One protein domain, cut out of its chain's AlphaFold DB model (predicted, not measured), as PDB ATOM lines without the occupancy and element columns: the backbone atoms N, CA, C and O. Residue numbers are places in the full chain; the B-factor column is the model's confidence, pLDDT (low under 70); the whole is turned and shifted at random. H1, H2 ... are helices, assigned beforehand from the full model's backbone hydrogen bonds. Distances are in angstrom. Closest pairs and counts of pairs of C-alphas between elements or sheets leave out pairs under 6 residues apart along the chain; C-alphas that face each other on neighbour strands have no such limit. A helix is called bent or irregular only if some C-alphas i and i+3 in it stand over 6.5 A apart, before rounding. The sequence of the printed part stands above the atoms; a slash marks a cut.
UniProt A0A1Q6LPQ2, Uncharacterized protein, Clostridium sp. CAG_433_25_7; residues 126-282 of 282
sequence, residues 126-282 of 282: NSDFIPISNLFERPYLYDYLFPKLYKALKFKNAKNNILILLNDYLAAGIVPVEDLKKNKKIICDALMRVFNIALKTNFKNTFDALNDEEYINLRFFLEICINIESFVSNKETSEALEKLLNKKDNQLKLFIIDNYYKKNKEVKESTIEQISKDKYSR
ATOM      1  N   ASN A 126     216.667 167.622 271.028       90.12
ATOM      2  CA  ASN A 126     216.709 166.790 269.824       90.12
ATOM      3  C   ASN A 126     216.622 167.631 268.536       90.12
ATOM      4  O   ASN A 126     216.336 167.071 267.487       90.12
ATOM      5  N   SER A 127     216.790 168.955 268.617       88.81
ATOM      6  CA  SER A 127     216.707 169.820 267.438       88.81
ATOM      7  C   SER A 127     218.002 169.769 266.633       88.81
ATOM      8  O   SER A 127     219.101 169.815 267.199       88.81
ATOM      9  N   ASP A 128     217.865 169.768 265.311       86.12
ATOM     10  CA  ASP A 128     218.993 169.902 264.387       86.12
ATOM     11  C   ASP A 128     219.541 171.334 264.355       86.12
ATOM     12  O   ASP A 128     220.707 171.553 264.038       86.12
ATOM     13  N   PHE A 129     218.716 172.311 264.740       88.50
ATOM     14  CA  PHE A 129     219.067 173.725 264.716       88.50
ATOM     15  C   PHE A 129     218.592 174.440 265.980       88.50
ATOM     16  O   PHE A 129     217.458 174.252 266.432       88.50
ATOM     17  N   ILE A 130     219.447 175.299 266.536       93.06
ATOM     18  CA  ILE A 130     219.098 176.206 267.633       93.06
ATOM     19  C   ILE A 130     219.252 177.635 267.114       93.06
ATOM     20  O   ILE A 130     220.346 177.989 266.663       93.06
ATOM     21  N   PRO A 131     218.192 178.463 267.158       91.31
ATOM     22  CA  PRO A 131     218.294 179.859 266.762       91.31
ATOM     23  C   PRO A 131     219.295 180.586 267.655       91.31
ATOM     24  O   PRO A 131     219.085 180.662 268.860       91.31
ATOM     25  N   ILE A 132     220.374 181.101 267.072       91.94
ATOM     26  CA  ILE A 132     221.342 181.970 267.762       91.94
ATOM     27  C   ILE A 132     221.377 183.390 267.173       91.94
ATOM     28  O   ILE A 132     222.012 184.254 267.759       91.94
ATOM     29  N   SER A 133     220.666 183.630 266.055       86.94
ATOM     30  CA  SER A 133     220.536 184.920 265.348       86.94
ATOM     31  C   SER A 133     221.827 185.746 265.404       86.94
ATOM     32  O   SER A 133     222.880 185.215 265.091       86.94
ATOM     33  N   ASN A 134     221.757 187.000 265.837       84.12
ATOM     34  CA  ASN A 134     222.854 187.942 265.987       84.12
ATOM     35  C   ASN A 134     223.476 187.939 267.394       84.12
ATOM     36  O   ASN A 134     224.129 188.910 267.774       84.12
ATOM     37  N   LEU A 135     223.296 186.875 268.190       93.69
ATOM     38  CA  LEU A 135     223.948 186.783 269.503       93.69
ATOM     39  C   LEU A 135     225.475 186.771 269.378       93.69
ATOM     40  O   LEU A 135     226.145 187.280 270.274       93.69
ATOM     41  N   PHE A 136     226.021 186.246 268.274       87.88
ATOM     42  CA  PHE A 136     227.464 186.263 268.006       87.88
ATOM     43  C   PHE A 136     228.026 187.684 267.850       87.88
ATOM     44  O   PHE A 136     229.168 187.937 268.214       87.88
ATOM     45  N   GLU A 137     227.207 188.643 267.405       88.19
ATOM     46  CA  GLU A 137     227.580 190.063 267.284       88.19
ATOM     47  C   GLU A 137     227.486 190.812 268.624       88.19
ATOM     48  O   GLU A 137     227.774 192.007 268.700       88.19
ATOM     49  N   ARG A 138     227.044 190.135 269.691       91.56
ATOM     50  CA  ARG A 138     226.749 190.734 271.000       91.56
ATOM     51  C   ARG A 138     227.446 189.987 272.145       91.56
ATOM     52  O   ARG A 138     226.776 189.492 273.051       91.56
ATOM     53  N   PRO A 139     228.788 189.912 272.145       90.88
ATOM     54  CA  PRO A 139     229.553 189.197 273.171       90.88
ATOM     55  C   PRO A 139     229.306 189.692 274.601       90.88
ATOM     56  O   PRO A 139     229.374 188.905 275.539       90.88
ATOM     57  N   TYR A 140     228.933 190.962 274.783       92.06
ATOM     58  CA  TYR A 140     228.591 191.529 276.096       92.06
ATOM     59  C   TYR A 140     227.368 190.870 276.767       92.06
ATOM     60  O   TYR A 140     227.129 191.102 277.947       92.06
ATOM     61  N   LEU A 141     226.600 190.035 276.052       94.06
ATOM     62  CA  LEU A 141     225.438 189.307 276.583       94.06
ATOM     63  C   LEU A 141     225.783 187.973 277.260       94.06
ATOM     64  O   LEU A 141     224.878 187.239 277.667       94.06
ATOM     65  N   TYR A 142     227.068 187.633 277.372       94.81
ATOM     66  CA  TYR A 142     227.526 186.358 277.926       94.81
ATOM     67  C   TYR A 142     226.897 186.000 279.267       94.81
ATOM     68  O   TYR A 142     226.387 184.884 279.407       94.81
ATOM     69  N   ASP A 143     226.875 186.942 280.211       92.81
ATOM     70  CA  ASP A 143     226.423 186.703 281.586       92.81
ATOM     71  C   ASP A 143     224.952 186.265 281.655       92.81
ATOM     72  O   ASP A 143     224.561 185.483 282.524       92.81
ATOM     73  N   TYR A 144     224.133 186.699 280.693       93.44
ATOM     74  CA  TYR A 144     222.721 186.325 280.606       93.44
ATOM     75  C   TYR A 144     222.504 184.961 279.938       93.44
ATOM     76  O   TYR A 144     221.453 184.341 280.114       93.44
ATOM     77  N   LEU A 145     223.492 184.483 279.178       94.69
ATOM     78  CA  LEU A 145     223.397 183.293 278.340       94.69
ATOM     79  C   LEU A 145     224.165 182.110 278.943       94.69
ATOM     80  O   LEU A 145     223.579 181.100 279.349       94.69
ATOM     81  N   PHE A 146     225.494 182.203 278.985       90.56
ATOM     82  CA  PHE A 146     226.380 181.047 279.093       90.56
ATOM     83  C   PHE A 146     226.412 180.328 280.437       90.56
ATOM     84  O   PHE A 146     226.487 179.095 280.387       90.56
ATOM     85  N   PRO A 147     226.208 180.963 281.608       86.81
ATOM     86  CA  PRO A 147     226.160 180.217 282.866       86.81
ATOM     87  C   PRO A 147     225.149 179.056 282.846       86.81
ATOM     88  O   PRO A 147     225.381 177.998 283.440       86.81
ATOM     89  N   LYS A 148     224.035 179.212 282.117       95.19
ATOM     90  CA  LYS A 148     222.997 178.182 281.962       95.19
ATOM     91  C   LYS A 148     223.041 177.503 280.586       95.19
ATOM     92  O   LYS A 148     222.812 176.290 280.517       95.19
ATOM     93  N   LEU A 149     223.395 178.225 279.521       95.69
ATOM     94  CA  LEU A 149     223.400 177.721 278.143       95.69
ATOM     95  C   LEU A 149     224.480 176.662 277.874       95.69
ATOM     96  O   LEU A 149     224.265 175.816 277.007       95.69
ATOM     97  N   TYR A 150     225.550 176.569 278.682       96.44
ATOM     98  CA  TYR A 150     226.479 175.423 278.628       96.44
ATOM     99  C   TYR A 150     225.760 174.068 278.707       96.44
ATOM    100  O   TYR A 150     226.205 173.087 278.115       96.44
ATOM    101  N   LYS A 151     224.607 173.983 279.388       96.12
ATOM    102  CA  LYS A 151     223.814 172.743 279.456       96.12
ATOM    103  C   LYS A 151     223.316 172.276 278.081       96.12
ATOM    104  O   LYS A 151     223.119 171.074 277.909       96.12
ATOM    105  N   ALA A 152     223.155 173.177 277.110       96.31
ATOM    106  CA  ALA A 152     222.779 172.834 275.740       96.31
ATOM    107  C   ALA A 152     223.889 172.060 275.007       96.31
ATOM    108  O   ALA A 152     223.603 171.252 274.128       96.31
ATOM    109  N   LEU A 153     225.151 172.186 275.435       95.44
ATOM    110  CA  LEU A 153     226.253 171.362 274.930       95.44
ATOM    111  C   LEU A 153     226.141 169.884 275.344       95.44
ATOM    112  O   LEU A 153     226.976 169.082 274.946       95.44
ATOM    113  N   LYS A 154     225.126 169.480 276.120       95.00
ATOM    114  CA  LYS A 154     224.802 168.063 276.370       95.00
ATOM    115  C   LYS A 154     223.805 167.483 275.363       95.00
ATOM    116  O   LYS A 154     223.461 166.307 275.463       95.00
ATOM    117  N   PHE A 155     223.275 168.297 274.451       94.75
ATOM    118  CA  PHE A 155     222.298 167.832 273.471       94.75
ATOM    119  C   PHE A 155     222.915 166.815 272.510       94.75
ATOM    120  O   PHE A 155     224.128 166.799 272.287       94.75
ATOM    121  N   LYS A 156     222.059 165.943 271.962       89.44
ATOM    122  CA  LYS A 156     222.494 164.805 271.139       89.44
ATOM    123  C   LYS A 156     223.116 165.248 269.820       89.44
ATOM    124  O   LYS A 156     224.064 164.616 269.362       89.44
ATOM    125  N   ASN A 157     222.597 166.325 269.234       90.56
ATOM    126  CA  ASN A 157     223.144 166.889 268.012       90.56
ATOM    127  C   ASN A 157     224.583 167.377 268.258       90.56
ATOM    128  O   ASN A 157     224.829 168.234 269.110       90.56
ATOM    129  N   ALA A 158     225.534 166.798 267.526       83.00
ATOM    130  CA  ALA A 158     226.942 167.169 267.602       83.00
ATOM    131  C   ALA A 158     227.200 168.549 266.975       83.00
ATOM    132  O   ALA A 158     227.976 169.329 267.517       83.00
ATOM    133  N   LYS A 159     226.501 168.866 265.877       87.88
ATOM    134  CA  LYS A 159     226.587 170.132 265.134       87.88
ATOM    135  C   LYS A 159     225.658 171.173 265.758       87.88
ATOM    136  O   LYS A 159     224.720 171.666 265.142       87.88
ATOM    137  N   ASN A 160     225.874 171.431 267.045       87.12
ATOM    138  CA  ASN A 160     225.052 172.348 267.817       87.12
ATOM    139  C   ASN A 160     225.561 173.789 267.660       87.12
ATOM    140  O   ASN A 160     226.687 174.087 268.057       87.12
ATOM    141  N   ASN A 161     224.703 174.694 267.184       93.25
ATOM    142  CA  ASN A 161     225.003 176.120 267.005       93.25
ATOM    143  C   ASN A 161     225.490 176.839 268.274       93.25
ATOM    144  O   ASN A 161     226.158 177.861 268.172       93.25
ATOM    145  N   ILE A 162     225.217 176.316 269.473       95.81
ATOM    146  CA  ILE A 162     225.776 176.874 270.715       95.81
ATOM    147  C   ILE A 162     227.314 176.819 270.730       95.81
ATOM    148  O   ILE A 162     227.939 177.655 271.377       95.81
ATOM    149  N   LEU A 163     227.938 175.889 269.995       95.81
ATOM    150  CA  LEU A 163     229.395 175.860 269.815       95.81
ATOM    151  C   LEU A 163     229.903 177.071 269.025       95.81
ATOM    152  O   LEU A 163     230.932 177.620 269.399       95.81
ATOM    153  N   ILE A 164     229.174 177.507 267.990       95.56
ATOM    154  CA  ILE A 164     229.501 178.724 267.223       95.56
ATOM    155  C   ILE A 164     229.539 179.907 268.191       95.56
ATOM    156  O   ILE A 164     230.552 180.582 268.325       95.56
ATOM    157  N   LEU A 165     228.464 180.066 268.967       95.81
ATOM    158  CA  LEU A 165     228.340 181.173 269.905       95.81
ATOM    159  C   LEU A 165     229.430 181.154 270.992       95.81
ATOM    160  O   LEU A 165     229.981 182.195 271.335       95.81
ATOM    161  N   LEU A 166     229.770 179.971 271.521       96.69
ATOM    162  CA  LEU A 166     230.856 179.833 272.495       96.69
ATOM    163  C   LEU A 166     232.210 180.222 271.890       96.69
ATOM    164  O   LEU A 166     232.995 180.893 272.554       96.69
ATOM    165  N   ASN A 167     232.487 179.787 270.660       96.31
ATOM    166  CA  ASN A 167     233.717 180.123 269.950       96.31
ATOM    167  C   ASN A 167     233.854 181.632 269.736       96.31
ATOM    168  O   ASN A 167     234.908 182.186 270.031       96.31
ATOM    169  N   ASP A 168     232.788 182.296 269.295       95.06
ATOM    170  CA  ASP A 168     232.814 183.738 269.044       95.06
ATOM    171  C   ASP A 168     233.039 184.524 270.337       95.06
ATOM    172  O   ASP A 168     233.815 185.478 270.380       95.06
ATOM    173  N   TYR A 169     232.429 184.078 271.435       96.62
ATOM    174  CA  TYR A 169     232.624 184.701 272.741       96.62
ATOM    175  C   TYR A 169     234.044 184.454 273.274       96.62
ATOM    176  O   TYR A 169     234.660 185.358 273.835       96.62
ATOM    177  N   LEU A 170     234.614 183.266 273.056       95.81
ATOM    178  CA  LEU A 170     236.018 182.996 273.378       95.81
ATOM    179  C   LEU A 170     236.967 183.890 272.577       95.81
ATOM    180  O   LEU A 170     237.882 184.475 273.152       95.81
ATOM    181  N   ALA A 171     236.718 184.042 271.274       93.88
ATOM    182  CA  ALA A 171     237.494 184.918 270.403       93.88
ATOM    183  C   ALA A 171     237.396 186.394 270.823       93.88
ATOM    184  O   ALA A 171     238.380 187.123 270.728       93.88
ATOM    185  N   ALA A 172     236.246 186.820 271.352       95.38
ATOM    186  CA  ALA A 172     236.054 188.156 271.910       95.38
ATOM    187  C   ALA A 172     236.744 188.372 273.275       95.38
ATOM    188  O   ALA A 172     236.747 189.492 273.779       95.38
ATOM    189  N   GLY A 173     237.315 187.330 273.894       95.19
ATOM    190  CA  GLY A 173     238.040 187.436 275.166       95.19
ATOM    191  C   GLY A 173     237.156 187.703 276.389       95.19
ATOM    192  O   GLY A 173     237.659 188.118 277.429       95.19
ATOM    193  N   ILE A 174     235.847 187.477 276.277       95.69
ATOM    194  CA  ILE A 174     234.863 187.817 277.318       95.69
ATOM    195  C   ILE A 174     234.465 186.630 278.203       95.69
ATOM    196  O   ILE A 174     233.791 186.815 279.210       95.69
ATOM    197  N   VAL A 175     234.859 185.406 277.838       96.50
ATOM    198  CA  VAL A 175     234.503 184.195 278.588       96.50
ATOM    199  C   VAL A 175     235.423 184.036 279.805       96.50
ATOM    200  O   VAL A 175     236.631 183.857 279.620       96.50
ATOM    201  N   PRO A 176     234.895 184.023 281.044       95.50
ATOM    202  CA  PRO A 176     235.715 183.862 282.239       95.50
ATOM    203  C   PRO A 176     236.416 182.500 282.295       95.50
ATOM    204  O   PRO A 176     235.829 181.447 282.017       95.50
ATOM    205  N   VAL A 177     237.676 182.499 282.733       93.75
ATOM    206  CA  VAL A 177     238.492 181.280 282.868       93.75
ATOM    207  C   VAL A 177     237.878 180.306 283.884       93.75
ATOM    208  O   VAL A 177     237.966 179.086 283.737       93.75
ATOM    209  N   GLU A 178     237.234 180.830 284.919       94.50
ATOM    210  CA  GLU A 178     236.544 180.087 285.971       94.50
ATOM    211  C   GLU A 178     235.379 179.278 285.395       94.50
ATOM    212  O   GLU A 178     235.222 178.094 285.717       94.50
ATOM    213  N   ASP A 179     234.613 179.878 284.484       95.62
ATOM    214  CA  ASP A 179     233.489 179.223 283.823       95.62
ATOM    215  C   ASP A 179     233.962 178.130 282.867       95.62
ATOM    216  O   ASP A 179     233.378 177.040 282.837       95.62
ATOM    217  N   LEU A 180     235.077 178.355 282.171       95.50
ATOM    218  CA  LEU A 180     235.742 177.330 281.369       95.50
ATOM    219  C   LEU A 180     236.204 176.143 282.214       95.50
ATOM    220  O   LEU A 180     235.934 174.993 281.863       95.50
ATOM    221  N   LYS A 181     236.845 176.396 283.362       95.12
ATOM    222  CA  LYS A 181     237.273 175.340 284.294       95.12
ATOM    223  C   LYS A 181     236.076 174.548 284.822       95.12
ATOM    224  O   LYS A 181     236.100 173.317 284.794       95.12
ATOM    225  N   LYS A 182     235.016 175.237 285.248       96.81
ATOM    226  CA  LYS A 182     233.790 174.631 285.788       96.81
ATOM    227  C   LYS A 182     233.057 173.772 284.757       96.81
ATOM    228  O   LYS A 182     232.555 172.701 285.094       96.81
ATOM    229  N   ASN A 183     233.004 174.223 283.505       97.31
ATOM    230  CA  ASN A 183     232.274 173.548 282.429       97.31
ATOM    231  C   ASN A 183     233.164 172.666 281.540       97.31
ATOM    232  O   ASN A 183     232.657 172.062 280.593       97.31
ATOM    233  N   LYS A 184     234.453 172.521 281.873       97.81
ATOM    234  CA  LYS A 184     235.465 171.798 281.088       97.81
ATOM    235  C   LYS A 184     234.979 170.461 280.544       97.81
ATOM    236  O   LYS A 184     235.077 170.220 279.348       97.81
ATOM    237  N   LYS A 185     234.417 169.605 281.404       97.75
ATOM    238  CA  LYS A 185     233.923 168.282 280.996       97.75
ATOM    239  C   LYS A 185     232.846 168.382 279.912       97.75
ATOM    240  O   LYS A 185     232.938 167.711 278.899       97.75
ATOM    241  N   ILE A 186     231.855 169.251 280.113       97.31
ATOM    242  CA  ILE A 186     230.731 169.417 279.182       97.31
ATOM    243  C   ILE A 186     231.221 169.941 277.827       97.31
ATOM    244  O   ILE A 186     230.752 169.476 276.790       97.31
ATOM    245  N   ILE A 187     232.162 170.889 277.844       97.94
ATOM    246  CA  ILE A 187     232.770 171.442 276.633       97.94
ATOM    247  C   ILE A 187     233.540 170.338 275.902       97.94
ATOM    248  O   ILE A 187     233.214 170.044 274.756       97.94
ATOM    249  N   CYS A 188     234.484 169.662 276.567       98.19
ATOM    250  CA  CYS A 188     235.284 168.596 275.956       98.19
ATOM    251  C   CYS A 188     234.417 167.447 275.413       98.19
ATOM    252  O   CYS A 188     234.655 166.993 274.296       98.19
ATOM    253  N   ASP A 189     233.370 167.030 276.135       97.88
ATOM    254  CA  ASP A 189     232.420 166.014 275.665       97.88
ATOM    255  C   ASP A 189     231.716 166.454 274.367       97.88
ATOM    256  O   ASP A 189     231.419 165.625 273.504       97.88
ATOM    257  N   ALA A 190     231.426 167.752 274.210       97.62
ATOM    258  CA  ALA A 190     230.845 168.302 272.987       97.62
ATOM    259  C   ALA A 190     231.836 168.313 271.819       97.62
ATOM    260  O   ALA A 190     231.476 167.853 270.734       97.62
ATOM    261  N   LEU A 191     233.084 168.731 272.057       98.31
ATOM    262  CA  LEU A 191     234.152 168.676 271.051       98.31
ATOM    263  C   LEU A 191     234.365 167.238 270.560       98.31
ATOM    264  O   LEU A 191     234.380 166.977 269.357       98.31
ATOM    265  N   MET A 192     234.431 166.279 271.490       98.00
ATOM    266  CA  MET A 192     234.623 164.864 271.169       98.00
ATOM    267  C   MET A 192     233.504 164.291 270.301       98.00
ATOM    268  O   MET A 192     233.777 163.436 269.461       98.00
ATOM    269  N   ARG A 193     232.251 164.748 270.441       97.06
ATOM    270  CA  ARG A 193     231.172 164.298 269.545       97.06
ATOM    271  C   ARG A 193     231.428 164.704 268.096       97.06
ATOM    272  O   ARG A 193     231.207 163.880 267.216       97.06
ATOM    273  N   VAL A 194     231.928 165.914 267.851       97.38
ATOM    274  CA  VAL A 194     232.279 166.379 266.498       97.38
ATOM    275  C   VAL A 194     233.529 165.655 265.991       97.38
ATOM    276  O   VAL A 194     233.508 165.080 264.901       97.38
ATOM    277  N   PHE A 195     234.587 165.577 266.806       98.00
ATOM    278  CA  PHE A 195     235.827 164.882 266.444       98.00
ATOM    279  C   PHE A 195     235.595 163.405 266.112       98.00
ATOM    280  O   PHE A 195     236.125 162.907 265.125       98.00
ATOM    281  N   ASN A 196     234.748 162.705 266.870       97.50
ATOM    282  CA  ASN A 196     234.444 161.295 266.625       97.50
ATOM    283  C   ASN A 196     233.700 161.047 265.307       97.50
ATOM    284  O   ASN A 196     233.814 159.952 264.757       97.50
ATOM    285  N   ILE A 197     232.938 162.020 264.797       96.44
ATOM    286  CA  ILE A 197     232.334 161.916 263.461       96.44
ATOM    287  C   ILE A 197     233.441 162.035 262.410       96.44
ATOM    288  O   ILE A 197     233.567 161.161 261.555       96.44
ATOM    289  N   ALA A 198     234.307 163.043 262.527       96.12
ATOM    290  CA  ALA A 198     235.403 163.271 261.584       96.12
ATOM    291  C   ALA A 198     236.455 162.151 261.591       96.12
ATOM    292  O   ALA A 198     237.020 161.795 260.561       96.12
ATOM    293  N   LEU A 199     236.698 161.513 262.734       96.88
ATOM    294  CA  LEU A 199     237.605 160.368 262.810       96.88
ATOM    295  C   LEU A 199     237.106 159.158 262.004       96.88
ATOM    296  O   LEU A 199     237.931 158.342 261.587       96.88
ATOM    297  N   LYS A 200     235.798 159.054 261.741       95.88
ATOM    298  CA  LYS A 200     235.201 157.974 260.940       95.88
ATOM    299  C   LYS A 200     235.227 158.249 259.436       95.88
ATOM    300  O   LYS A 200     235.079 157.304 258.666       95.88
ATOM    301  N   THR A 201     235.430 159.495 259.008       94.38
ATOM    302  CA  THR A 201     235.511 159.830 257.580       94.38
ATOM    303  C   THR A 201     236.875 159.444 257.019       94.38
ATOM    304  O   THR A 201     237.888 159.522 257.716       94.38
ATOM    305  N   ASN A 202     236.932 158.992 255.769       93.56
ATOM    306  CA  ASN A 202     238.185 158.615 255.118       93.56
ATOM    307  C   ASN A 202     238.184 159.125 253.678       93.56
ATOM    308  O   ASN A 202     237.411 158.652 252.852       93.56
ATOM    309  N   PHE A 203     239.090 160.053 253.388       94.44
ATOM    310  CA  PHE A 203     239.293 160.628 252.060       94.44
ATOM    311  C   PHE A 203     240.651 160.201 251.513       94.44
ATOM    312  O   PHE A 203     241.581 159.951 252.290       94.44
ATOM    313  N   LYS A 204     240.795 160.114 250.185       92.25
ATOM    314  CA  LYS A 204     242.092 159.762 249.585       92.25
ATOM    315  C   LYS A 204     243.032 160.966 249.580       92.25
ATOM    316  O   LYS A 204     244.247 160.797 249.688       92.25
ATOM    317  N   ASN A 205     242.478 162.169 249.457       90.75
ATOM    318  CA  ASN A 205     243.205 163.430 249.350       90.75
ATOM    319  C   ASN A 205     242.303 164.625 249.747       90.75
ATOM    320  O   ASN A 205     241.103 164.457 249.970       90.75
ATOM    321  N   THR A 206     242.886 165.829 249.798       91.19
ATOM    322  CA  THR A 206     242.185 167.072 250.158       91.19
ATOM    323  C   THR A 206     241.047 167.412 249.187       91.19
ATOM    324  O   THR A 206     240.008 167.892 249.625       91.19
ATOM    325  N   PHE A 207     241.211 167.157 247.884       91.81
ATOM    326  CA  PHE A 207     240.182 167.432 246.877       91.81
ATOM    327  C   PHE A 207     238.923 166.589 247.111       91.81
ATOM    328  O   PHE A 207     237.822 167.127 247.070       91.81
ATOM    329  N   ASP A 208     239.065 165.303 247.437       92.69
ATOM    330  CA  ASP A 208     237.920 164.446 247.778       92.69
ATOM    331  C   ASP A 208     237.166 165.000 248.997       92.69
ATOM    332  O   ASP A 208     235.943 165.093 248.982       92.69
ATOM    333  N   ALA A 209     237.900 165.422 250.033       92.19
ATOM    334  CA  ALA A 209     237.312 166.014 251.233       92.19
ATOM    335  C   ALA A 209     236.588 167.340 250.933       92.19
ATOM    336  O   ALA A 209     235.557 167.641 251.524       92.19
ATOM    337  N   LEU A 210     237.120 168.146 250.010       90.69
ATOM    338  CA  LEU A 210     236.546 169.435 249.617       90.69
ATOM    339  C   LEU A 210     235.270 169.324 248.781       90.69
ATOM    340  O   LEU A 210     234.532 170.301 248.722       90.69
ATOM    341  N   ASN A 211     235.025 168.177 248.151       92.31
ATOM    342  CA  ASN A 211     233.848 167.949 247.312       92.31
ATOM    343  C   ASN A 211     232.754 167.122 248.010       92.31
ATOM    344  O   ASN A 211     231.727 166.839 247.399       92.31
ATOM    345  N   ASP A 212     232.955 166.724 249.268       94.50
ATOM    346  CA  ASP A 212     231.954 166.000 250.051       94.50
ATOM    347  C   ASP A 212     231.046 166.992 250.801       94.50
ATOM    348  O   ASP A 212     231.459 167.635 251.769       94.50
ATOM    349  N   GLU A 213     229.803 167.142 250.332       90.62
ATOM    350  CA  GLU A 213     228.854 168.139 250.852       90.62
ATOM    351  C   GLU A 213     228.568 167.975 252.355       90.62
ATOM    352  O   GLU A 213     228.499 168.963 253.095       90.62
ATOM    353  N   GLU A 214     228.436 166.735 252.837       89.31
ATOM    354  CA  GLU A 214     228.178 166.466 254.254       89.31
ATOM    355  C   GLU A 214     229.389 166.830 255.120       89.31
ATOM    356  O   GLU A 214     229.247 167.388 256.220       89.31
ATOM    357  N   TYR A 215     230.589 166.545 254.616       94.25
ATOM    358  CA  TYR A 215     231.841 166.817 255.294       94.25
ATOM    359  C   TYR A 215     232.207 168.297 255.297       94.25
ATOM    360  O   TYR A 215     232.766 168.753 256.290       94.25
ATOM    361  N   ILE A 216     231.848 169.083 254.276       91.62
ATOM    362  CA  ILE A 216     232.056 170.543 254.288       91.62
ATOM    363  C   ILE A 216     231.391 171.167 255.524       91.62
ATOM    364  O   ILE A 216     232.026 171.928 256.259       91.62
ATOM    365  N   ASN A 217     230.139 170.794 255.808       91.38
ATOM    366  CA  ASN A 217     229.435 171.243 257.010       91.38
ATOM    367  C   ASN A 217     230.125 170.725 258.287       91.38
ATOM    368  O   ASN A 217     230.331 171.478 259.237       91.38
ATOM    369  N   LEU A 218     230.549 169.456 258.317       95.06
ATOM    370  CA  LEU A 218     231.314 168.932 259.453       95.06
ATOM    371  C   LEU A 218     232.621 169.705 259.683       95.06
ATOM    372  O   LEU A 218     232.957 169.984 260.831       95.06
ATOM    373  N   ARG A 219     233.343 170.071 258.620       94.81
ATOM    374  CA  ARG A 219     234.628 170.771 258.692       94.81
ATOM    375  C   ARG A 219     234.489 172.173 259.270       94.81
ATOM    376  O   ARG A 219     235.324 172.555 260.082       94.81
ATOM    377  N   PHE A 220     233.407 172.880 258.949       94.81
ATOM    378  CA  PHE A 220     233.065 174.139 259.615       94.81
ATOM    379  C   PHE A 220     232.951 173.962 261.141       94.81
ATOM    380  O   PHE A 220     233.570 174.690 261.915       94.81
ATOM    381  N   PHE A 221     232.239 172.929 261.604       96.19
ATOM    382  CA  PHE A 221     232.167 172.631 263.038       96.19
ATOM    383  C   PHE A 221     233.492 172.121 263.625       96.19
ATOM    384  O   PHE A 221     233.742 172.339 264.812       96.19
ATOM    385  N   LEU A 222     234.347 171.457 262.838       97.50
ATOM    386  CA  LEU A 222     235.685 171.054 263.280       97.50
ATOM    387  C   LEU A 222     236.565 172.263 263.563       97.50
ATOM    388  O   LEU A 222     237.199 172.282 264.611       97.50
ATOM    389  N   GLU A 223     236.573 173.262 262.682       97.00
ATOM    390  CA  GLU A 223     237.309 174.512 262.885       97.00
ATOM    391  C   GLU A 223     236.907 175.175 264.209       97.00
ATOM    392  O   GLU A 223     237.754 175.433 265.065       97.00
ATOM    393  N   ILE A 224     235.601 175.336 264.434       97.50
ATOM    394  CA  ILE A 224     235.037 175.859 265.687       97.50
ATOM    395  C   ILE A 224     235.510 175.032 266.888       97.50
ATOM    396  O   ILE A 224     235.977 175.575 267.887       97.50
ATOM    397  N   CYS A 225     235.406 173.703 266.809       98.19
ATOM    398  CA  CYS A 225     235.784 172.831 267.918       98.19
ATOM    399  C   CYS A 225     237.289 172.865 268.212       98.19
ATOM    400  O   CYS A 225     237.683 172.836 269.377       98.19
ATOM    401  N   ILE A 226     238.125 172.938 267.174       98.12
ATOM    402  CA  ILE A 226     239.580 173.079 267.285       98.12
ATOM    403  C   ILE A 226     239.927 174.421 267.934       98.12
ATOM    404  O   ILE A 226     240.757 174.465 268.840       98.12
ATOM    405  N   ASN A 227     239.259 175.508 267.548       97.12
ATOM    406  CA  ASN A 227     239.460 176.811 268.174       97.12
ATOM    407  C   ASN A 227     239.096 176.784 269.662       97.12
ATOM    408  O   ASN A 227     239.918 177.179 270.488       97.12
ATOM    409  N   ILE A 228     237.937 176.231 270.034       97.50
ATOM    410  CA  ILE A 228     237.536 176.081 271.444       97.50
ATOM    411  C   ILE A 228     238.544 175.225 272.233       97.50
ATOM    412  O   ILE A 228     238.866 175.553 273.377       97.50
ATOM    413  N   GLU A 229     239.080 174.154 271.633       97.44
ATOM    414  CA  GLU A 229     240.064 173.268 272.278       97.44
ATOM    415  C   GLU A 229     241.329 174.019 272.726       97.44
ATOM    416  O   GLU A 229     241.936 173.651 273.737       97.44
ATOM    417  N   SER A 230     241.697 175.105 272.031       95.56
ATOM    418  CA  SER A 230     242.858 175.927 272.400       95.56
ATOM    419  C   SER A 230     242.690 176.617 273.755       95.56
ATOM    420  O   SER A 230     243.669 176.786 274.479       95.56
ATOM    421  N   PHE A 231     241.447 176.921 274.140       95.62
ATOM    422  CA  PHE A 231     241.102 177.518 275.429       95.62
ATOM    423  C   PHE A 231     240.821 176.461 276.501       95.62
ATOM    424  O   PHE A 231     241.155 176.649 277.672       95.62
ATOM    425  N   VAL A 232     240.191 175.341 276.121       95.56
ATOM    426  CA  VAL A 232     239.797 174.271 277.046       95.56
ATOM    427  C   VAL A 232     240.011 172.901 276.428       95.56
ATOM    428  O   VAL A 232     239.272 172.479 275.542       95.56
ATOM    429  N   SER A 233     240.956 172.146 276.987       95.25
ATOM    430  CA  SER A 233     241.263 170.792 276.528       95.25
ATOM    431  C   SER A 233     241.395 169.776 277.654       95.25
ATOM    432  O   SER A 233     241.786 170.096 278.785       95.25
ATOM    433  N   ASN A 234     241.127 168.512 277.334       96.25
ATOM    434  CA  ASN A 234     241.512 167.359 278.139       96.25
ATOM    435  C   ASN A 234     242.426 166.429 277.315       96.25
ATOM    436  O   ASN A 234     242.763 166.720 276.167       96.25
ATOM    437  N   LYS A 235     242.865 165.321 277.922       96.88
ATOM    438  CA  LYS A 235     243.733 164.341 277.256       96.88
ATOM    439  C   LYS A 235     243.084 163.783 275.982       96.88
ATOM    440  O   LYS A 235     243.728 163.729 274.945       96.88
ATOM    441  N   GLU A 236     241.802 163.438 276.053       97.81
ATOM    442  CA  GLU A 236     241.055 162.815 274.956       97.81
ATOM    443  C   GLU A 236     240.900 163.754 273.754       97.81
ATOM    444  O   GLU A 236     241.112 163.328 272.621       97.81
ATOM    445  N   THR A 237     240.584 165.034 273.984       97.44
ATOM    446  CA  THR A 237     240.467 166.022 272.902       97.44
ATOM    447  C   THR A 237     241.810 166.247 272.224       97.44
ATOM    448  O   THR A 237     241.868 166.280 271.000       97.44
ATOM    449  N   SER A 238     242.899 166.339 272.994       96.19
ATOM    450  CA  SER A 238     244.242 166.489 272.424       96.19
ATOM    451  C   SER A 238     244.676 165.252 271.622       96.19
ATOM    452  O   SER A 238     245.158 165.403 270.503       96.19
ATOM    453  N   GLU A 239     244.434 164.034 272.116       97.06
ATOM    454  CA  GLU A 239     244.703 162.797 271.361       97.06
ATOM    455  C   GLU A 239     243.846 162.685 270.089       97.06
ATOM    456  O   GLU A 239     244.288 162.156 269.065       97.06
ATOM    457  N   ALA A 240     242.603 163.171 270.128       98.00
ATOM    458  CA  ALA A 240     241.745 163.223 268.951       98.00
ATOM    459  C   ALA A 240     242.301 164.185 267.890       98.00
ATOM    460  O   ALA A 240     242.313 163.819 266.714       98.00
ATOM    461  N   LEU A 241     242.819 165.357 268.285       96.94
ATOM    462  CA  LEU A 241     243.486 166.284 267.362       96.94
ATOM    463  C   LEU A 241     244.721 165.658 266.709       96.94
ATOM    464  O   LEU A 241     244.882 165.768 265.497       96.94
ATOM    465  N   GLU A 242     245.542 164.922 267.462       95.25
ATOM    466  CA  GLU A 242     246.693 164.200 266.902       95.25
ATOM    467  C   GLU A 242     246.271 163.166 265.850       95.25
ATOM    468  O   GLU A 242     246.899 163.035 264.797       95.25
ATOM    469  N   LYS A 243     245.171 162.444 266.089       96.62
ATOM    470  CA  LYS A 243     244.612 161.497 265.112       96.62
ATOM    471  C   LYS A 243     244.039 162.212 263.887       96.62
ATOM    472  O   LYS A 243     244.248 161.742 262.768       96.62
ATOM    473  N   LEU A 244     243.344 163.333 264.081       96.88
ATOM    474  CA  LEU A 244     242.797 164.148 262.993       96.88
ATOM    475  C   LEU A 244     243.904 164.774 262.133       96.88
ATOM    476  O   LEU A 244     243.764 164.805 260.914       96.88
ATOM    477  N   LEU A 245     245.041 165.155 262.724       95.06
ATOM    478  CA  LEU A 245     246.210 165.673 262.004       95.06
ATOM    479  C   LEU A 245     246.765 164.664 260.979       95.06
ATOM    480  O   LEU A 245     247.357 165.054 259.974       95.06
ATOM    481  N   ASN A 246     246.533 163.363 261.188       92.88
ATOM    482  CA  ASN A 246     246.951 162.305 260.265       92.88
ATOM    483  C   ASN A 246     245.968 162.064 259.099       92.88
ATOM    484  O   ASN A 246     246.267 161.270 258.203       92.88
ATOM    485  N   LYS A 247     244.802 162.725 259.076       93.69
ATOM    486  CA  LYS A 247     243.830 162.598 257.978       93.69
ATOM    487  C   LYS A 247     244.370 163.210 256.680       93.69
ATOM    488  O   LYS A 247     245.243 164.076 256.677       93.69
ATOM    489  N   LYS A 248     243.850 162.756 255.538       92.31
ATOM    490  CA  LYS A 248     244.200 163.270 254.201       92.31
ATOM    491  C   LYS A 248     243.366 164.504 253.833       92.31
ATOM    492  O   LYS A 248     242.824 164.574 252.742       92.31
ATOM    493  N   ASP A 249     243.277 165.454 254.756       93.00
ATOM    494  CA  ASP A 249     242.613 166.746 254.576       93.00
ATOM    495  C   ASP A 249     243.556 167.831 255.091       93.00
ATOM    496  O   ASP A 249     243.744 167.994 256.295       93.00
ATOM    497  N   ASN A 250     244.206 168.529 254.172       93.00
ATOM    498  CA  ASN A 250     245.189 169.537 254.533       93.00
ATOM    499  C   ASN A 250     244.555 170.855 255.020       93.00
ATOM    500  O   ASN A 250     245.200 171.542 255.807       93.00
ATOM    501  N   GLN A 251     243.303 171.176 254.659       91.06
ATOM    502  CA  GLN A 251     242.610 172.334 255.243       91.06
ATOM    503  C   GLN A 251     242.313 172.100 256.726       91.06
ATOM    504  O   GLN A 251     242.597 172.958 257.556       91.06
ATOM    505  N   LEU A 252     241.845 170.899 257.087       95.00
ATOM    506  CA  LEU A 252     241.681 170.526 258.495       95.00
ATOM    507  C   LEU A 252     243.007 170.617 259.267       95.00
ATOM    508  O   LEU A 252     243.035 171.110 260.394       95.00
ATOM    509  N   LYS A 253     244.116 170.163 258.668       95.12
ATOM    510  CA  LYS A 253     245.437 170.254 259.310       95.12
ATOM    511  C   LYS A 253     245.851 171.693 259.589       95.12
ATOM    512  O   LYS A 253     246.449 171.920 260.633       95.12
ATOM    513  N   LEU A 254     245.539 172.644 258.706       93.56
ATOM    514  CA  LEU A 254     245.852 174.059 258.933       93.56
ATOM    515  C   LEU A 254     245.186 174.581 260.212       93.56
ATOM    516  O   LEU A 254     245.864 175.200 261.027       93.56
ATOM    517  N   PHE A 255     243.913 174.245 260.447       95.00
ATOM    518  CA  PHE A 255     243.224 174.606 261.692       95.00
ATOM    519  C   PHE A 255     243.893 173.992 262.931       95.00
ATOM    520  O   PHE A 255     244.064 174.659 263.949       95.00
ATOM    521  N   ILE A 256     244.308 172.722 262.851       96.38
ATOM    522  CA  ILE A 256     244.983 172.035 263.965       96.38
ATOM    523  C   ILE A 256     246.359 172.654 264.241       96.38
ATOM    524  O   ILE A 256     246.731 172.835 265.398       96.38
ATOM    525  N   ILE A 257     247.108 172.999 263.194       94.44
ATOM    526  CA  ILE A 257     248.420 173.645 263.302       94.44
ATOM    527  C   ILE A 257     248.295 175.017 263.968       94.44
ATOM    528  O   ILE A 257     249.060 175.313 264.883       94.44
ATOM    529  N   ASP A 258     247.306 175.824 263.573       93.12
ATOM    530  CA  ASP A 258     247.027 177.110 264.219       93.12
ATOM    531  C   ASP A 258     246.700 176.941 265.716       93.12
ATOM    532  O   ASP A 258     247.265 177.630 266.569       93.12
ATOM    533  N   ASN A 259     245.875 175.947 266.068       95.25
ATOM    534  CA  ASN A 259     245.631 175.581 267.468       95.25
ATOM    535  C   ASN A 259     246.926 175.189 268.204       95.25
ATOM    536  O   ASN A 259     247.128 175.609 269.344       95.25
ATOM    537  N   TYR A 260     247.815 174.415 267.580       94.75
ATOM    538  CA  TYR A 260     249.071 174.001 268.207       94.75
ATOM    539  C   TYR A 260     249.978 175.199 268.476       94.75
ATOM    540  O   TYR A 260     250.503 175.312 269.585       94.75
ATOM    541  N   TYR A 261     250.083 176.136 267.533       92.88
ATOM    542  CA  TYR A 261     250.833 177.373 267.742       92.88
ATOM    543  C   TYR A 261     250.257 178.222 268.875       92.88
ATOM    544  O   TYR A 261     251.014 178.645 269.746       92.88
ATOM    545  N   LYS A 262     248.927 178.377 268.959       91.19
ATOM    546  CA  LYS A 262     248.262 179.053 270.094       91.19
ATOM    547  C   LYS A 262     248.608 178.426 271.451       91.19
ATOM    548  O   LYS A 262     248.569 179.104 272.474       91.19
ATOM    549  N   LYS A 263     248.961 177.139 271.468       90.62
ATOM    550  CA  LYS A 263     249.322 176.370 272.670       90.62
ATOM    551  C   LYS A 263     250.833 176.174 272.843       90.62
ATOM    552  O   LYS A 263     251.223 175.393 273.710       90.62
ATOM    553  N   ASN A 264     251.670 176.838 272.040       90.25
ATOM    554  CA  ASN A 264     253.125 176.644 272.005       90.25
ATOM    555  C   ASN A 264     253.536 175.166 271.838       90.25
ATOM    556  O   ASN A 264     254.484 174.697 272.467       90.25
ATOM    557  N   LYS A 265     252.791 174.408 271.025       89.94
ATOM    558  CA  LYS A 265     253.119 173.024 270.667       89.94
ATOM    559  C   LYS A 265     253.869 172.981 269.340       89.94
ATOM    560  O   LYS A 265     253.502 173.666 268.389       89.94
ATOM    561  N   GLU A 266     254.879 172.120 269.268       87.31
ATOM    562  CA  GLU A 266     255.635 171.889 268.040       87.31
ATOM    563  C   GLU A 266     254.828 171.091 267.007       87.31
ATOM    564  O   GLU A 266     254.063 170.177 267.333       87.31
ATOM    565  N   VAL A 267     255.041 171.424 265.734       88.50
ATOM    566  CA  VAL A 267     254.478 170.729 264.572       88.50
ATOM    567  C   VAL A 267     255.631 170.157 263.759       88.50
ATOM    568  O   VAL A 267     256.637 170.825 263.538       88.50
ATOM    569  N   LYS A 268     255.488 168.918 263.282       89.00
ATOM    570  CA  LYS A 268     256.513 168.277 262.450       89.00
ATOM    571  C   LYS A 268     256.673 169.022 261.123       89.00
ATOM    572  O   LYS A 268     255.693 169.199 260.400       89.00
ATOM    573  N   GLU A 269     257.911 169.346 260.753       86.69
ATOM    574  CA  GLU A 269     258.239 170.000 259.473       86.69
ATOM    575  C   GLU A 269     257.678 169.238 258.266       86.69
ATOM    576  O   GLU A 269     257.122 169.835 257.348       86.69
ATOM    577  N   SER A 270     257.707 167.902 258.312       86.44
ATOM    578  CA  SER A 270     257.150 167.052 257.255       86.44
ATOM    579  C   SER A 270     255.652 167.272 257.016       86.44
ATOM    580  O   SER A 270     255.180 167.138 255.886       86.44
ATOM    581  N   THR A 271     254.889 167.645 258.049       87.19
ATOM    582  CA  THR A 271     253.473 168.011 257.916       87.19
ATOM    583  C   THR A 271     253.319 169.351 257.200       87.19
ATOM    584  O   THR A 271     252.481 169.466 256.306       87.19
ATOM    585  N   ILE A 272     254.151 170.338 257.539       87.44
ATOM    586  CA  ILE A 272     254.146 171.668 256.913       87.44
ATOM    587  C   ILE A 272     254.526 171.558 255.431       87.44
ATOM    588  O   ILE A 272     253.831 172.096 254.568       87.44
ATOM    589  N   GLU A 273     255.573 170.794 255.114       86.19
ATOM    590  CA  GLU A 273     255.981 170.533 253.732       86.19
ATOM    591  C   GLU A 273     254.901 169.833 252.904       86.19
ATOM    592  O   GLU A 273     254.742 170.116 251.716       86.19
ATOM    593  N   GLN A 274     254.169 168.888 253.504       85.50
ATOM    594  CA  GLN A 274     253.090 168.196 252.807       85.50
ATOM    595  C   GLN A 274     251.983 169.176 252.395       85.50
ATOM    596  O   GLN A 274     251.446 169.063 251.294       85.50
ATOM    597  N   ILE A 275     251.638 170.117 253.275       87.25
ATOM    598  CA  ILE A 275     250.592 171.111 253.024       87.25
ATOM    599  C   ILE A 275     251.065 172.138 251.988       87.25
ATOM    600  O   ILE A 275     250.319 172.455 251.067       87.25
ATOM    601  N   SER A 276     252.309 172.622 252.073       84.31
ATOM    602  CA  SER A 276     252.826 173.656 251.159       84.31
ATOM    603  C   SER A 276     252.898 173.208 249.692       84.31
ATOM    604  O   SER A 276     252.765 174.035 248.778       84.31
ATOM    605  N   LYS A 277     253.076 171.898 249.472       85.12
ATOM    606  CA  LYS A 277     253.091 171.229 248.160       85.12
ATOM    607  C   LYS A 277     251.685 170.915 247.623       85.12
ATOM    608  O   LYS A 277     251.562 170.561 246.449       85.12
ATOM    609  N   ASP A 278     250.637 171.028 248.439       81.62
ATOM    610  CA  ASP A 278     249.262 170.760 248.019       81.62
ATOM    611  C   ASP A 278     248.662 171.946 247.252       81.62
ATOM    612  O   ASP A 278     248.661 173.086 247.716       81.62
ATOM    613  N   LYS A 279     248.122 171.663 246.065       79.69
ATOM    614  CA  LYS A 279     247.497 172.669 245.199       79.69
ATOM    615  C   LYS A 279     246.057 172.984 245.602       79.69
ATOM    616  O   LYS A 279     245.566 174.032 245.215       79.69
ATOM    617  N   TYR A 280     245.405 172.098 246.358       75.25
ATOM    618  CA  TYR A 280     243.991 172.228 246.740       75.25
ATOM    619  C   TYR A 280     243.785 172.889 248.108       75.25
ATOM    620  O   TYR A 280     242.655 173.137 248.514       75.25
ATOM    621  N   SER A 281     244.873 173.134 248.840       61.59
ATOM    622  CA  SER A 281     244.851 173.762 250.169       61.59
ATOM    623  C   SER A 281     245.024 175.279 250.149       61.59
ATOM    624  O   SER A 281     244.914 175.898 251.204       61.59
ATOM    625  N   ARG A 282     245.355 175.846 248.983       55.94
ATOM    626  CA  ARG A 282     245.458 177.291 248.745       55.94
ATOM    627  C   ARG A 282     244.114 177.826 248.283       55.94
ATOM    628  O   ARG A 282     243.811 178.974 248.662       55.94
TER     629      ARG A 282
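This is residues 126 to 282 of the 282 residues of an uncharacterized protein of Clostridium sp. CAG_433_25_7 (UniProt A0A1Q6LPQ2). Four helices, H3, H5, H6 and H7, make an up-and-down bundle, each running against the one before it in the chain, with H5 and H6 at two opposite corners, H3 and H7 at the other two, and H6 slanted at steep tilts to its neighbours H3 and H7. The hairpin of H1 and H2 packs on H3 and H5 at one end of the long axis, and H8 lies at the other end, with the short H4 near the start of H5. The 157 printed residues include eight named helices, H1 to H8 in chain order, and no named strand: an all-helix domain. It is compact, with a radius of gyration of the C-alphas of 15.8 A and spans of 47 by 33 by 27 A.

H1, residues 139 to 154, and H2, residues 162 to 171, form a helical hairpin at a steep tilt of 42 degrees; their closest C-alphas, of Pro 139 and Tyr 169, are 5.5 A apart. H1, with residues 147 to 154 alone, touches H3, residues 177 to 200; the closest C-alphas, of Leu 153 and Ala 190, are 5.9 A apart. The hub is H5, residues 213 to 231, which touches five helices. H2 touches it at Asn 167 and Ile 228, the closest C-alphas, 5.8 A apart. H3 and H5 run opposite ways at a shallow tilt of 30 degrees, with the closest C-alphas, of Leu 191 and Cys 225, 5.5 A apart. H4, residues 206 to 210, and H5 touch only at the corner, and only just, with 3 pairs of C-alphas within 8 A; the closest, of Leu 210 and Ile 216, are 6.6 A apart. H6, residues 235 to 245, touches H3, with the closest C-alphas, of Met 192 and Thr 237, 6.2 A apart. H6 forms a helical hairpin with H7, residues 250 to 262; the closest C-alphas, of Leu 245 and Lys 253, are 5.4 A apart. H5 and H7 run the same way at a shallow tilt of 9 degrees, with the closest C-alphas, of Ser 230 and Asn 259, 5.7 A apart. H8, residues 269 to 276, is close to H7 but not clearly touching; the closest C-alphas, of Asn 250 and Ile 275, are 5.8 A apart. Every O i to N i+4 pair is within hydrogen-bond range in H2, H4, H6, H7 and H8; the counts are 15 of 20 in H3, 13 of 15 in H5 and 4 of 12 in H1, where 9 of 13 O i to N i+3 pairs are within range.

H1 begins at C-alpha 139, (229.553, 189.197, 273.171), and is 21.9 A long; H2 is 14.2 A. H1 and H3 are irregular: C-alphas 140 and 143 are 7.6 A apart, and C-alphas 182 and 185 are 8.0 A apart. H3 is 32.2 A long, H4 6.1 A, H5 29.0 A, H6 15.5 A, H7 18.5 A and H8 10.6 A. H8 ends at C-alpha 276, (252.826, 173.656, 251.159).

The C-alphas farthest apart, of Tyr 144 and Lys 277, are 46.9 A apart. The printed part has no cut, and no link between helices is long. The mean pLDDT of the printed part is 92.9; residues 281 to 282 are under 70.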